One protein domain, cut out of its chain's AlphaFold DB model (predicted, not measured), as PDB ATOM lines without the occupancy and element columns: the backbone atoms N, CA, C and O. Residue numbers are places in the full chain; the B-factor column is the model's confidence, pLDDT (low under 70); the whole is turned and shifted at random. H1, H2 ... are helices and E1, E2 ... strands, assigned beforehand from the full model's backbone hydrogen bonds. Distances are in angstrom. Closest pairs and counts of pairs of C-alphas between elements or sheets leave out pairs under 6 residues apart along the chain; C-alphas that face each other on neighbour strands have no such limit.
ATOM      1  N   VAL A  79      49.539 -25.970  15.667       94.00
ATOM      2  CA  VAL A  79      48.626 -27.098  15.466       94.00
ATOM      3  C   VAL A  79      47.383 -26.929  16.327       94.00
ATOM      4  O   VAL A  79      47.443 -27.035  17.551       94.00
ATOM      5  N   TYR A  80      46.239 -26.713  15.682       96.19
ATOM      6  CA  TYR A  80      44.939 -26.759  16.345       96.19
ATOM      7  C   TYR A  80      44.447 -28.201  16.440       96.19
ATOM      8  O   TYR A  80      44.363 -28.887  15.421       96.19
ATOM      9  N   ALA A  81      44.119 -28.643  17.651       97.25
ATOM     10  CA  ALA A  81      43.708 -30.007  17.955       97.25
ATOM     11  C   ALA A  81      42.304 -30.071  18.559       97.25
ATOM     12  O   ALA A  81      41.784 -29.083  19.080       97.25
ATOM     13  N   ILE A  82      41.725 -31.269  18.511       97.69
ATOM     14  CA  ILE A  82      40.573 -31.659  19.325       97.69
ATOM     15  C   ILE A  82      41.009 -32.709  20.345       97.69
ATOM     16  O   ILE A  82      42.017 -33.390  20.156       97.69
ATOM     17  N   THR A  83      40.244 -32.860  21.418       97.12
ATOM     18  CA  THR A  83      40.522 -33.883  22.435       97.12
ATOM     19  C   THR A  83      39.856 -35.214  22.084       97.12
ATOM     20  O   THR A  83      38.895 -35.245  21.312       97.12
ATOM     21  N   ASP A  84      40.298 -36.306  22.703       96.12
ATOM     22  CA  ASP A  84      39.609 -37.609  22.701       96.12
ATOM     23  C   ASP A  84      38.153 -37.555  23.184       96.12
ATOM     24  O   ASP A  84      37.352 -38.415  22.830       96.12
ATOM     25  N   ARG A  85      37.777 -36.521  23.940       96.06
ATOM     26  CA  ARG A  85      36.402 -36.303  24.421       96.06
ATOM     27  C   ARG A  85      35.555 -35.426  23.495       96.06
ATOM     28  O   ARG A  85      34.355 -35.264  23.725       96.06
ATOM     29  N   THR A  86      36.145 -34.842  22.452       97.81
ATOM     30  CA  THR A  86      35.427 -33.973  21.513       97.81
ATOM     31  C   THR A  86      34.474 -34.798  20.654       97.81
ATOM     32  O   THR A  86      34.878 -35.764  20.011       97.81
ATOM     33  N   LYS A  87      33.197 -34.404  20.606       98.06
ATOM     34  CA  LYS A  87      32.180 -35.080  19.787       98.06
ATOM     35  C   LYS A  87      32.340 -34.770  18.303       98.06
ATOM     36  O   LYS A  87      32.750 -33.665  17.948       98.06
ATOM     37  N   VAL A  88      31.911 -35.691  17.439       97.50
ATOM     38  CA  VAL A  88      31.929 -35.524  15.971       97.50
ATOM     39  C   VAL A  88      31.258 -34.216  15.545       97.50
ATOM     40  O   VAL A  88      31.812 -33.475  14.736       97.50
ATOM     41  N   ILE A  89      30.097 -33.879  16.119       97.19
ATOM     42  CA  ILE A  89      29.406 -32.625  15.784       97.19
ATOM     43  C   ILE A  89      30.232 -31.373  16.103       97.19
ATOM     44  O   ILE A  89      30.225 -30.418  15.323       97.19
ATOM     45  N   GLU A  90      30.965 -31.375  17.214       98.06
ATOM     46  CA  GLU A  90      31.802 -30.241  17.607       98.06
ATOM     47  C   GLU A  90      33.087 -30.191  16.776       98.06
ATOM     48  O   GLU A  90      33.474 -29.115  16.326       98.06
ATOM     49  N   ALA A  91      33.678 -31.346  16.450       97.75
ATOM     50  CA  ALA A  91      34.803 -31.433  15.523       97.75
ATOM     51  C   ALA A  91      34.445 -30.866  14.135       97.75
ATOM     52  O   ALA A  91      35.189 -30.050  13.591       97.75
ATOM     53  N   ILE A  92      33.268 -31.213  13.593       96.06
ATOM     54  CA  ILE A  92      32.761 -30.670  12.320       96.06
ATOM     55  C   ILE A  92      32.579 -29.149  12.402       96.06
ATOM     56  O   ILE A  92      32.992 -28.429  11.489       96.06
ATOM     57  N   LYS A  93      31.975 -28.637  13.486       96.75
ATOM     58  CA  LYS A  93      31.802 -27.188  13.692       96.75
ATOM     59  C   LYS A  93      33.148 -26.466  13.762       96.75
ATOM     60  O   LYS A  93      33.307 -25.454  13.082       96.75
ATOM     61  N   CYS A  94      34.104 -27.001  14.522       96.56
ATOM     62  CA  CYS A  94      35.456 -26.461  14.661       96.56
ATOM     63  C   CYS A  94      36.192 -26.413  13.320       96.56
ATOM     64  O   CYS A  94      36.715 -25.367  12.930       96.56
ATOM     65  N   MET A  95      36.186 -27.525  12.582       96.38
ATOM     66  CA  MET A  95      36.799 -27.620  11.257       96.38
ATOM     67  C   MET A  95      36.190 -26.625  10.274       96.38
ATOM     68  O   MET A  95      36.920 -25.930   9.571       96.38
ATOM     69  N   ARG A  96      34.858 -26.490  10.265       95.19
ATOM     70  CA  ARG A  96      34.166 -25.510   9.419       95.19
ATOM     71  C   ARG A  96      34.533 -24.074   9.794       95.19
ATOM     72  O   ARG A  96      34.823 -23.285   8.903       95.19
ATOM     73  N   ALA A  97      34.528 -23.740  11.086       94.62
ATOM     74  CA  ALA A  97      34.818 -22.388  11.572       94.62
ATOM     75  C   ALA A  97      36.260 -21.937  11.278       94.62
ATOM     76  O   ALA A  97      36.508 -20.746  11.125       94.62
ATOM     77  N   THR A  98      37.194 -22.884  11.167       92.06
ATOM     78  CA  THR A  98      38.624 -22.620  10.928       92.06
ATOM     79  C   THR A  98      39.108 -23.012   9.534       92.06
ATOM     80  O   THR A  98      40.299 -22.921   9.250       92.06
ATOM     81  N   MET A  99      38.200 -23.449   8.654       92.19
ATOM     82  CA  MET A  99      38.508 -23.948   7.305       92.19
ATOM     83  C   MET A  99      39.550 -25.087   7.287       92.19
ATOM     84  O   MET A  99      40.275 -25.282   6.308       92.19
ATOM     85  N   LEU A 100      39.619 -25.877   8.362       93.19
ATOM     86  CA  LEU A 100      40.515 -27.023   8.464       93.19
ATOM     87  C   LEU A 100      39.875 -28.265   7.837       93.19
ATOM     88  O   LEU A 100      38.745 -28.628   8.140       93.19
ATOM     89  N   ASN A 101      40.639 -28.975   7.005       92.12
ATOM     90  CA  ASN A 101      40.207 -30.248   6.408       92.12
ATOM     91  C   ASN A 101      40.482 -31.478   7.288       92.12
ATOM     92  O   ASN A 101      39.948 -32.553   7.023       92.12
ATOM     93  N   ALA A 102      41.313 -31.327   8.317       95.50
ATOM     94  CA  ALA A 102      41.560 -32.340   9.333       95.50
ATOM     95  C   ALA A 102      42.112 -31.692  10.604       95.50
ATOM     96  O   ALA A 102      42.683 -30.598  10.538       95.50
ATOM     97  N   VAL A 103      41.983 -32.393  11.722       97.31
ATOM     98  CA  VAL A 103      42.507 -32.029  13.040       97.31
ATOM     99  C   VAL A 103      43.123 -33.269  13.700       97.31
ATOM    100  O   VAL A 103      42.597 -34.376  13.533       97.31
ATOM    101  N   PRO A 104      44.243 -33.128  14.426       97.81
ATOM    102  CA  PRO A 104      44.746 -34.197  15.266       97.81
ATOM    103  C   PRO A 104      43.843 -34.360  16.491       97.81
ATOM    104  O   PRO A 104      43.323 -33.380  17.034       97.81
ATOM    105  N   ILE A 105      43.683 -35.606  16.923       97.94
ATOM    106  CA  ILE A 105      43.028 -35.960  18.181       97.94
ATOM    107  C   ILE A 105      44.128 -36.177  19.213       97.94
ATOM    108  O   ILE A 105      45.037 -36.983  18.984       97.94
ATOM    109  N   VAL A 106      44.051 -35.454  20.326       97.25
ATOM    110  CA  VAL A 106      45.033 -35.516  21.412       97.25
ATOM    111  C   VAL A 106      44.387 -35.933  22.727       97.25
ATOM    112  O   VAL A 106      43.190 -35.737  22.928       97.25
ATOM    113  N   THR A 107      45.176 -36.488  23.643       95.88
ATOM    114  CA  THR A 107      44.692 -36.803  24.996       95.88
ATOM    115  C   THR A 107      44.303 -35.520  25.740       95.88
ATOM    116  O   THR A 107      45.094 -34.570  25.795       95.88
ATOM    117  N   ALA A 108      43.100 -35.496  26.321       94.06
ATOM    118  CA  ALA A 108      42.658 -34.398  27.181       94.06
ATOM    119  C   ALA A 108      43.579 -34.227  28.405       94.06
ATOM    120  O   ALA A 108      44.037 -35.212  28.993       94.06
ATOM    121  N   SER A 109      43.836 -32.984  28.822       87.81
ATOM    122  CA  SER A 109      44.514 -32.743  30.106       87.81
ATOM    123  C   SER A 109      43.530 -32.885  31.260       87.81
ATOM    124  O   SER A 109      42.385 -32.451  31.177       87.81
ATOM    125  N   ASN A 110      44.006 -33.443  32.373       77.38
ATOM    126  CA  ASN A 110      43.259 -33.488  33.631       77.38
ATOM    127  C   ASN A 110      43.546 -32.273  34.535       77.38
ATOM    128  O   ASN A 110      42.945 -32.158  35.598       77.38
ATOM    129  N   ALA A 111      44.485 -31.395  34.158       71.62
ATOM    130  CA  ALA A 111      44.954 -30.306  35.021       71.62
ATOM    131  C   ALA A 111      43.988 -29.109  35.086       71.62
ATOM    132  O   ALA A 111      43.962 -28.400  36.088       71.62
ATOM    133  N   HIS A 112      43.186 -28.896  34.040       68.31
ATOM    134  CA  HIS A 112      42.177 -27.840  33.958       68.31
ATOM    135  C   HIS A 112      40.943 -28.372  33.228       68.31
ATOM    136  O   HIS A 112      41.062 -29.270  32.398       68.31
ATOM    137  N   GLU A 113      39.766 -27.831  33.539       74.88
ATOM    138  CA  GLU A 113      38.528 -28.177  32.842       74.88
ATOM    139  C   GLU A 113      38.634 -27.691  31.384       74.88
ATOM    140  O   GLU A 113      38.550 -26.498  31.094       74.88
ATOM    141  N   GLU A 114      38.936 -28.610  30.465       81.81
ATOM    142  CA  GLU A 114      39.060 -28.305  29.041       81.81
ATOM    143  C   GLU A 114      37.673 -28.238  28.402       81.81
ATOM    144  O   GLU A 114      36.888 -29.181  28.484       81.81
ATOM    145  N   ASP A 115      37.373 -27.142  27.705       88.31
ATOM    146  CA  ASP A 115      36.176 -27.096  26.870       88.31
ATOM    147  C   ASP A 115      36.385 -27.962  25.619       88.31
ATOM    148  O   ASP A 115      36.992 -27.554  24.629       88.31
ATOM    149  N   HIS A 116      35.846 -29.179  25.661       92.50
ATOM    150  CA  HIS A 116      35.929 -30.162  24.580       92.50
ATOM    151  C   HIS A 116      35.131 -29.782  23.317       92.50
ATOM    152  O   HIS A 116      35.095 -30.574  22.368       92.50
ATOM    153  N   LYS A 117      34.469 -28.615  23.291       94.50
ATOM    154  CA  LYS A 117      33.690 -28.113  22.144       94.50
ATOM    155  C   LYS A 117      34.474 -27.167  21.233       94.50
ATOM    156  O   LYS A 117      33.969 -26.820  20.167       94.50
ATOM    157  N   GLN A 118      35.676 -26.756  21.631       94.56
ATOM    158  CA  GLN A 118      36.525 -25.845  20.863       94.56
ATOM    159  C   GLN A 118      37.864 -26.482  20.489       94.56
ATOM    160  O   GLN A 118      38.264 -27.517  21.023       94.56
ATOM    161  N   LEU A 119      38.563 -25.843  19.551       95.88
ATOM    162  CA  LEU A 119      39.940 -26.196  19.241       95.88
ATOM    163  C   LEU A 119      40.859 -25.771  20.381       95.88
ATOM    164  O   LEU A 119      40.706 -24.694  20.953       95.88
ATOM    165  N   ILE A 120      41.858 -26.602  20.645       95.12
ATOM    166  CA  ILE A 120      42.915 -26.328  21.615       95.12
ATOM    167  C   ILE A 120      44.275 -26.271  20.921       95.12
ATOM    168  O   ILE A 120      44.432 -26.719  19.781       95.12
ATOM    169  N   ASN A 121      45.281 -25.750  21.623       94.69
ATOM    170  CA  ASN A 121      46.665 -25.902  21.191       94.69
ATOM    171  C   ASN A 121      47.084 -27.375  21.338       94.69
ATOM    172  O   ASN A 121      47.106 -27.916  22.445       94.69
ATOM    173  N   GLY A 122      47.395 -28.012  20.210       95.69
ATOM    174  CA  GLY A 122      47.836 -29.401  20.152       95.69
ATOM    175  C   GLY A 122      49.308 -29.601  20.498       95.69
ATOM    176  O   GLY A 122      49.687 -30.718  20.835       95.69
ATOM    177  N   ARG A 123      50.148 -28.562  20.434       95.88
ATOM    178  CA  ARG A 123      51.590 -28.702  20.675       95.88
ATOM    179  C   ARG A 123      51.868 -29.179  22.102       95.88
ATOM    180  O   ARG A 123      51.251 -28.712  23.057       95.88
ATOM    181  N   GLY A 124      52.795 -30.123  22.239       95.75
ATOM    182  CA  GLY A 124      53.145 -30.764  23.509       95.75
ATOM    183  C   GLY A 124      52.100 -31.763  24.016       95.75
ATOM    184  O   GLY A 124      52.268 -32.324  25.095       95.75
ATOM    185  N   ARG A 125      51.019 -32.010  23.264       95.69
ATOM    186  CA  ARG A 125      49.991 -32.995  23.617       95.69
ATOM    187  C   ARG A 125      50.268 -34.328  22.930       95.69
ATOM    188  O   ARG A 125      50.751 -34.363  21.798       95.69
ATOM    189  N   LYS A 126      49.909 -35.430  23.592       97.31
ATOM    190  CA  LYS A 126      50.034 -36.780  23.031       97.31
ATOM    191  C   LYS A 126      49.063 -36.959  21.864       97.31
ATOM    192  O   LYS A 126      47.852 -36.878  22.064       97.31
ATOM    193  N   LEU A 127      49.593 -37.216  20.668       97.81
ATOM    194  CA  LEU A 127      48.792 -37.546  19.489       97.81
ATOM    195  C   LEU A 127      48.261 -38.978  19.595       97.81
ATOM    196  O   LEU A 127      49.036 -39.907  19.820       97.81
ATOM    197  N   ILE A 128      46.958 -39.150  19.377       96.75
ATOM    198  CA  ILE A 128      46.285 -40.457  19.460       96.75
ATOM    199  C   ILE A 128      45.328 -40.735  18.296       96.75
ATOM    200  O   ILE A 128      44.935 -41.878  18.100       96.75
ATOM    201  N   GLY A 129      44.985 -39.735  17.480       96.00
ATOM    202  CA  GLY A 129      44.089 -39.935  16.341       96.00
ATOM    203  C   GLY A 129      44.131 -38.808  15.317       96.00
ATOM    204  O   GLY A 129      44.824 -37.802  15.468       96.00
ATOM    205  N   THR A 130      43.369 -38.966  14.239       96.38
ATOM    206  CA  THR A 130      43.143 -37.918  13.236       96.38
ATOM    207  C   THR A 130      41.698 -37.965  12.791       96.38
ATOM    208  O   THR A 130      41.242 -39.006  12.327       96.38
ATOM    209  N   PHE A 131      41.019 -36.827  12.883       96.06
ATOM    210  CA  PHE A 131      39.677 -36.638  12.346       96.06
ATOM    211  C   PHE A 131      39.747 -35.711  11.130       96.06
ATOM    212  O   PHE A 131      40.396 -34.664  11.170       96.06
ATOM    213  N   SER A 132      39.116 -36.098  10.028       94.25
ATOM    214  CA  SER A 132      39.245 -35.428   8.736       94.25
ATOM    215  C   SER A 132      37.961 -35.467   7.920       94.25
ATOM    216  O   SER A 132      37.090 -36.313   8.108       94.25
ATOM    217  N   SER A 133      37.860 -34.574   6.936       91.69
ATOM    218  CA  SER A 133      36.708 -34.530   6.032       91.69
ATOM    219  C   SER A 133      36.550 -35.804   5.200       91.69
ATOM    220  O   SER A 133      35.451 -36.097   4.732       91.69
ATOM    221  N   THR A 134      37.622 -36.584   5.018       88.50
ATOM    222  CA  THR A 134      37.558 -37.856   4.292       88.50
ATOM    223  C   THR A 134      36.828 -38.936   5.073       88.50
ATOM    224  O   THR A 134      36.218 -39.794   4.447       88.50
ATOM    225  N   ASP A 135      36.831 -38.853   6.405       89.25
ATOM    226  CA  ASP A 135      36.157 -39.816   7.287       89.25
ATOM    227  C   ASP A 135      34.632 -39.731   7.175       89.25
ATOM    228  O   ASP A 135      33.923 -40.692   7.445       89.25
ATOM    229  N   LEU A 136      34.130 -38.575   6.739       88.25
ATOM    230  CA  LEU A 136      32.708 -38.297   6.556       88.25
ATOM    231  C   LEU A 136      32.215 -38.641   5.138       88.25
ATOM    232  O   LEU A 136      31.042 -38.439   4.824       88.25
ATOM    233  N   ARG A 137      33.092 -39.103   4.235       83.69
ATOM    234  CA  ARG A 137      32.701 -39.407   2.849       83.69
ATOM    235  C   ARG A 137      31.850 -40.671   2.781       83.69
ATOM    236  O   ARG A 137      32.059 -41.622   3.522       83.69
ATOM    237  N   GLY A 138      30.911 -40.691   1.836       70.88
ATOM    238  CA  GLY A 138      30.072 -41.863   1.570       70.88
ATOM    239  C   GLY A 138      28.994 -42.134   2.625       70.88
ATOM    240  O   GLY A 138      28.279 -43.124   2.510       70.88
ATOM    241  N   SER A 139      28.837 -41.265   3.631       72.75
ATOM    242  CA  SER A 139      27.791 -41.415   4.642       72.75
ATOM    243  C   SER A 139      26.446 -40.890   4.144       72.75
ATOM    244  O   SER A 139      26.339 -39.728   3.747       72.75
ATOM    245  N   LEU A 140      25.403 -41.716   4.229       79.75
ATOM    246  CA  LEU A 140      24.025 -41.241   4.117       79.75
ATOM    247  C   LEU A 140      23.702 -40.329   5.308       79.75
ATOM    248  O   LEU A 140      24.210 -40.539   6.411       79.75
ATOM    249  N   LEU A 141      22.821 -39.344   5.111       80.69
ATOM    250  CA  LEU A 141      22.465 -38.371   6.153       80.69
ATOM    251  C   LEU A 141      21.991 -39.045   7.454       80.69
ATOM    252  O   LEU A 141      22.382 -38.621   8.538       80.69
ATOM    253  N   ALA A 142      21.199 -40.114   7.346       80.44
ATOM    254  CA  ALA A 142      20.707 -40.870   8.497       80.44
ATOM    255  C   ALA A 142      21.843 -41.547   9.289       80.44
ATOM    256  O   ALA A 142      21.832 -41.543  10.517       80.44
ATOM    257  N   THR A 143      22.855 -42.079   8.600       84.25
ATOM    258  CA  THR A 143      24.042 -42.667   9.237       84.25
ATOM    259  C   THR A 143      24.910 -41.588   9.876       84.25
ATOM    260  O   THR A 143      25.389 -41.756  10.991       84.25
ATOM    261  N   LEU A 144      25.066 -40.441   9.212       84.25
ATOM    262  CA  LEU A 144      25.808 -39.318   9.776       84.25
ATOM    263  C   LEU A 144      25.187 -38.851  11.101       84.25
ATOM    264  O   LEU A 144      25.918 -38.599  12.054       84.25
ATOM    265  N   GLN A 145      23.852 -38.785  11.185       89.50
ATOM    266  CA  GLN A 145      23.136 -38.379  12.400       89.50
ATOM    267  C   GLN A 145      23.435 -39.274  13.608       89.50
ATOM    268  O   GLN A 145      23.546 -38.752  14.717       89.50
ATOM    269  N   SER A 146      23.606 -40.586  13.413       91.44
ATOM    270  CA  SER A 146      23.943 -41.498  14.515       91.44
ATOM    271  C   SER A 146      25.388 -41.343  14.999       91.44
ATOM    272  O   SER A 146      25.678 -41.670  16.148       91.44
ATOM    273  N   TRP A 147      26.285 -40.797  14.170       91.81
ATOM    274  CA  TRP A 147      27.683 -40.547  14.534       91.81
ATOM    275  C   TRP A 147      27.905 -39.226  15.267       91.81
ATOM    276  O   TRP A 147      28.842 -39.121  16.053       91.81
ATOM    277  N   LEU A 148      27.053 -38.219  15.043       94.88
ATOM    278  CA  LEU A 148      27.193 -36.882  15.641       94.88
ATOM    279  C   LEU A 148      27.415 -36.884  17.169       94.88
ATOM    280  O   LEU A 148      28.217 -36.063  17.629       94.88
ATOM    281  N   PRO A 149      26.750 -37.750  17.966       96.56
ATOM    282  CA  PRO A 149      26.933 -37.787  19.417       96.56
ATOM    283  C   PRO A 149      28.203 -38.512  19.886       96.56
ATOM    284  O   PRO A 149      28.579 -38.319  21.044       96.56
ATOM    285  N   LEU A 150      28.826 -39.339  19.034       96.50
ATOM    286  CA  LEU A 150      30.038 -40.097  19.360       96.50
ATOM    287  C   LEU A 150      31.230 -39.156  19.548       96.50
ATOM    288  O   LEU A 150      31.250 -38.051  18.993       96.50
ATOM    289  N   SER A 151      32.244 -39.605  20.292       97.31
ATOM    290  CA  SER A 151      33.543 -38.937  20.249       97.31
ATOM    291  C   SER A 151      34.137 -39.062  18.842       97.31
ATOM    292  O   SER A 151      33.884 -40.031  18.118       97.31
ATOM    293  N   ALA A 152      34.923 -38.071  18.428       96.75
ATOM    294  CA  ALA A 152      35.624 -38.119  17.152       96.75
ATOM    295  C   ALA A 152      36.588 -39.316  17.093       96.75
ATOM    296  O   ALA A 152      36.746 -39.900  16.025       96.75
ATOM    297  N   LEU A 153      37.179 -39.704  18.231       95.94
ATOM    298  CA  LEU A 153      38.059 -40.866  18.331       95.94
ATOM    299  C   LEU A 153      37.294 -42.163  18.037       95.94
ATOM    300  O   LEU A 153      37.616 -42.837  17.057       95.94
ATOM    301  N   ASP A 154      36.229 -42.441  18.794       94.19
ATOM    302  CA  ASP A 154      35.407 -43.650  18.622       94.19
ATOM    303  C   ASP A 154      34.843 -43.734  17.203       94.19
ATOM    304  O   ASP A 154      34.825 -44.794  16.578       94.19
ATOM    305  N   PHE A 155      34.407 -42.592  16.665       93.44
ATOM    306  CA  PHE A 155      33.941 -42.504  15.291       93.44
ATOM    307  C   PHE A 155      35.032 -42.904  14.291       93.44
ATOM    308  O   PHE A 155      34.770 -43.721  13.408       93.44
ATOM    309  N   THR A 156      36.250 -42.365  14.421       91.56
ATOM    310  CA  THR A 156      37.354 -42.687  13.499       91.56
ATOM    311  C   THR A 156      37.769 -44.154  13.564       91.56
ATOM    312  O   THR A 156      38.108 -44.733  12.528       91.56
ATOM    313  N   GLU A 157      37.696 -44.774  14.744       88.69
ATOM    314  CA  GLU A 157      37.926 -46.209  14.914       88.69
ATOM    315  C   GLU A 157      36.801 -47.034  14.283       88.69
ATOM    316  O   GLU A 157      37.072 -48.002  13.567       88.69
ATOM    317  N   TYR A 158      35.546 -46.630  14.488       86.38
ATOM    318  CA  TYR A 158      34.378 -47.289  13.911       86.38
ATOM    319  C   TYR A 158      34.421 -47.297  12.379       86.38
ATOM    320  O   TYR A 158      34.304 -48.361  11.768       86.38
ATOM    321  N   VAL A 159      34.646 -46.141  11.741       85.38
ATOM    322  CA  VAL A 159      34.661 -46.064  10.268       85.38
ATOM    323  C   VAL A 159      35.850 -46.788   9.653       85.38
ATOM    324  O   VAL A 159      35.710 -47.327   8.558       85.38
ATOM    325  N   SER A 160      36.982 -46.885  10.360       80.69
ATOM    326  CA  SER A 160      38.152 -47.633   9.879       80.69
ATOM    327  C   SER A 160      37.893 -49.135   9.711       80.69
ATOM    328  O   SER A 160      38.576 -49.784   8.929       80.69
ATOM    329  N   LYS A 161      36.870 -49.674  10.390       79.50
ATOM    330  CA  LYS A 161      36.419 -51.073  10.277       79.50
ATOM    331  C   LYS A 161      35.297 -51.263   9.245       79.50
ATOM    332  O   LYS A 161      34.791 -52.369   9.081       79.50
ATOM    333  N   GLY A 162      34.849 -50.187   8.595       74.06
ATOM    334  CA  GLY A 162      33.732 -50.221   7.654       74.06
ATOM    335  C   GLY A 162      34.104 -50.807   6.281       74.06
ATOM    336  O   GLY A 162      35.279 -50.836   5.921       74.06
ATOM    337  N   PRO A 163      33.114 -51.192   5.448       64.12
ATOM    338  CA  PRO A 163      33.342 -51.811   4.133       64.12
ATOM    339  C   PRO A 163      34.195 -50.968   3.176       64.12
ATOM    340  O   PRO A 163      34.916 -51.512   2.348       64.12
ATOM    341  N   LEU A 164      34.135 -49.637   3.308       64.12
ATOM    342  CA  LEU A 164      34.929 -48.691   2.514       64.12
ATOM    343  C   LEU A 164      36.434 -48.742   2.831       64.12
ATOM    344  O   LEU A 164      37.235 -48.284   2.022       64.12
ATOM    345  N   TYR A 165      36.805 -49.302   3.985       62.66
ATOM    346  CA  TYR A 165      38.178 -49.429   4.482       62.66
ATOM    347  C   TYR A 165      38.565 -50.895   4.766       62.66
ATOM    348  O   TYR A 165      39.659 -51.170   5.248       62.66
ATOM    349  N   ALA A 166      37.695 -51.851   4.417       52.34
ATOM    350  CA  ALA A 166      37.843 -53.278   4.715       52.34
ATOM    351  C   ALA A 166      39.014 -53.967   3.992       52.34
ATOM    352  O   ALA A 166      39.328 -55.115   4.292       52.34
ATOM    353  N   SER A 167      39.675 -53.289   3.048       52.91
ATOM    354  CA  SER A 167      40.900 -53.779   2.412       52.91
ATOM    355  C   SER A 167      42.149 -53.634   3.292       52.91
ATOM    356  O   SER A 167      43.191 -54.181   2.935       52.91
ATOM    357  N   SER A 168      42.070 -52.937   4.433       55.22
ATOM    358  CA  SER A 168      43.152 -52.879   5.419       55.22
ATOM    359  C   SER A 168      42.748 -53.596   6.706       55.22
ATOM    360  O   SER A 168      42.033 -53.037   7.532       55.22
ATOM    361  N   ASP A 169      43.265 -54.806   6.919       51.81
ATOM    362  CA  ASP A 169      43.087 -55.607   8.148       51.81
ATOM    363  C   ASP A 169      43.886 -55.043   9.352       51.81
ATOM    364  O   ASP A 169      44.178 -55.718  10.335       51.81
ATOM    365  N   SER A 170      44.304 -53.778   9.257       55.62
ATOM    366  CA  SER A 170      45.173 -53.097  10.209       55.62
ATOM    367  C   SER A 170      44.459 -51.881  10.796       55.62
ATOM    368  O   SER A 170      43.858 -51.121  10.031       55.62
ATOM    369  N   PRO A 171      44.572 -51.635  12.114       62.53
ATOM    370  CA  PRO A 171      44.018 -50.437  12.731       62.53
ATOM    371  C   PRO A 171      44.547 -49.183  12.033       62.53
ATOM    372  O   PRO A 171      45.687 -49.159  11.556       62.53
ATOM    373  N   ARG A 172      43.724 -48.130  11.984       72.88
ATOM    374  CA  ARG A 172      44.101 -46.843  11.396       72.88
ATOM    375  C   ARG A 172      45.400 -46.339  12.030       72.88
ATOM    376  O   ARG A 172      45.423 -45.930  13.185       72.88
ATOM    377  N   GLN A 173      46.483 -46.367  11.260       82.50
ATOM    378  CA  GLN A 173      47.797 -45.953  11.738       82.50
ATOM    379  C   GLN A 173      47.924 -44.429  11.726       82.50
ATOM    380  O   GLN A 173      47.542 -43.763  10.761       82.50
TER     381      GLN A 173
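Overview. This is residues 79 to 173 of the 231 residues of the protein "CBS domain-containing protein" of Quercus lobata (UniProt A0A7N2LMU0). A small twisted sheet of three strands has two helices, H1 and H4, over one of its faces and no named helix over the other. H2 follows directly on E3, H3 sits farthest out among the elements, and a long loop, residues 107 to 126, swings away from the sheet and returns so that residues 120 to 121 pair beside E1. The printed part has 95 residues, with elements in the order E1, H1, E2, E3, H2, H3, H4; the sheet runs E1, E2, E3 and is mixed. The class is mixed, helices and strands, with 46 residues, under half, in named elements. The whole is compact, with a radius of gyration of the C-alphas of 13.2 A and spans of 39 by 27 by 21 A.

Along the chain. Find C-alpha 80 at (44.939, -26.759, 16.345), where E1 begins; it runs through residues 80 to 83, 10.4 A. E2 is residues 102 to 106, 13.0 A, and E3 is residues 127 to 132, 14.5 A. Look for H1 from C-alpha 88 at (31.929, -35.524, 15.971); it covers residues 88 to 98, 15.4 A. H2 is residues 133 to 136, 5.5 A, and H3 is residues 141 to 147, 10.1 A. H4, residues 152 to 160, 12.2 A, ends at C-alpha 160 at (38.152, -47.633, 9.879).

Arrangement. Begin at E2, the inner strand: E1 is its parallel neighbour, with N 82 and O 104 3.0 A apart, and E3 its antiparallel neighbour in a hairpin, with N 103 and O 131 2.8 A apart, both within hydrogen-bond range. E1, H1 and E2 form a strand-helix-strand unit, two parallel strands with a helix between, and its crossover is right-handed. H1 and H4 are on the same face, making two layers, sheet and helices, each at a height over the sheet of 8.9 A. The closest C-alphas of H4 and E3 are those of Leu 153 and Gly 129, 6.4 A. H1 and H4 only just touch, only at their ends, with 3 pairs of C-alphas within 8 A, the closest being Val 88 and Ala 152, 4.7 A, and are about perpendicular at 75 degrees. H3 is close but not clearly touching H4, at C-alphas 147 and 155, 6.6 A. Every O i to N i+4 pair is within hydrogen-bond range in H1 and H4, 2 of 3 in H3, and H2 is too short for one.

Size, cuts and confidence. The C-alphas farthest apart, of His 112 and Ser 167, are 40.9 A apart. The printed part has no cut, and the link from E2 to E3 is long, 20 residues. The model's pLDDT is under 70 at residue 112 and residues 163 to 171.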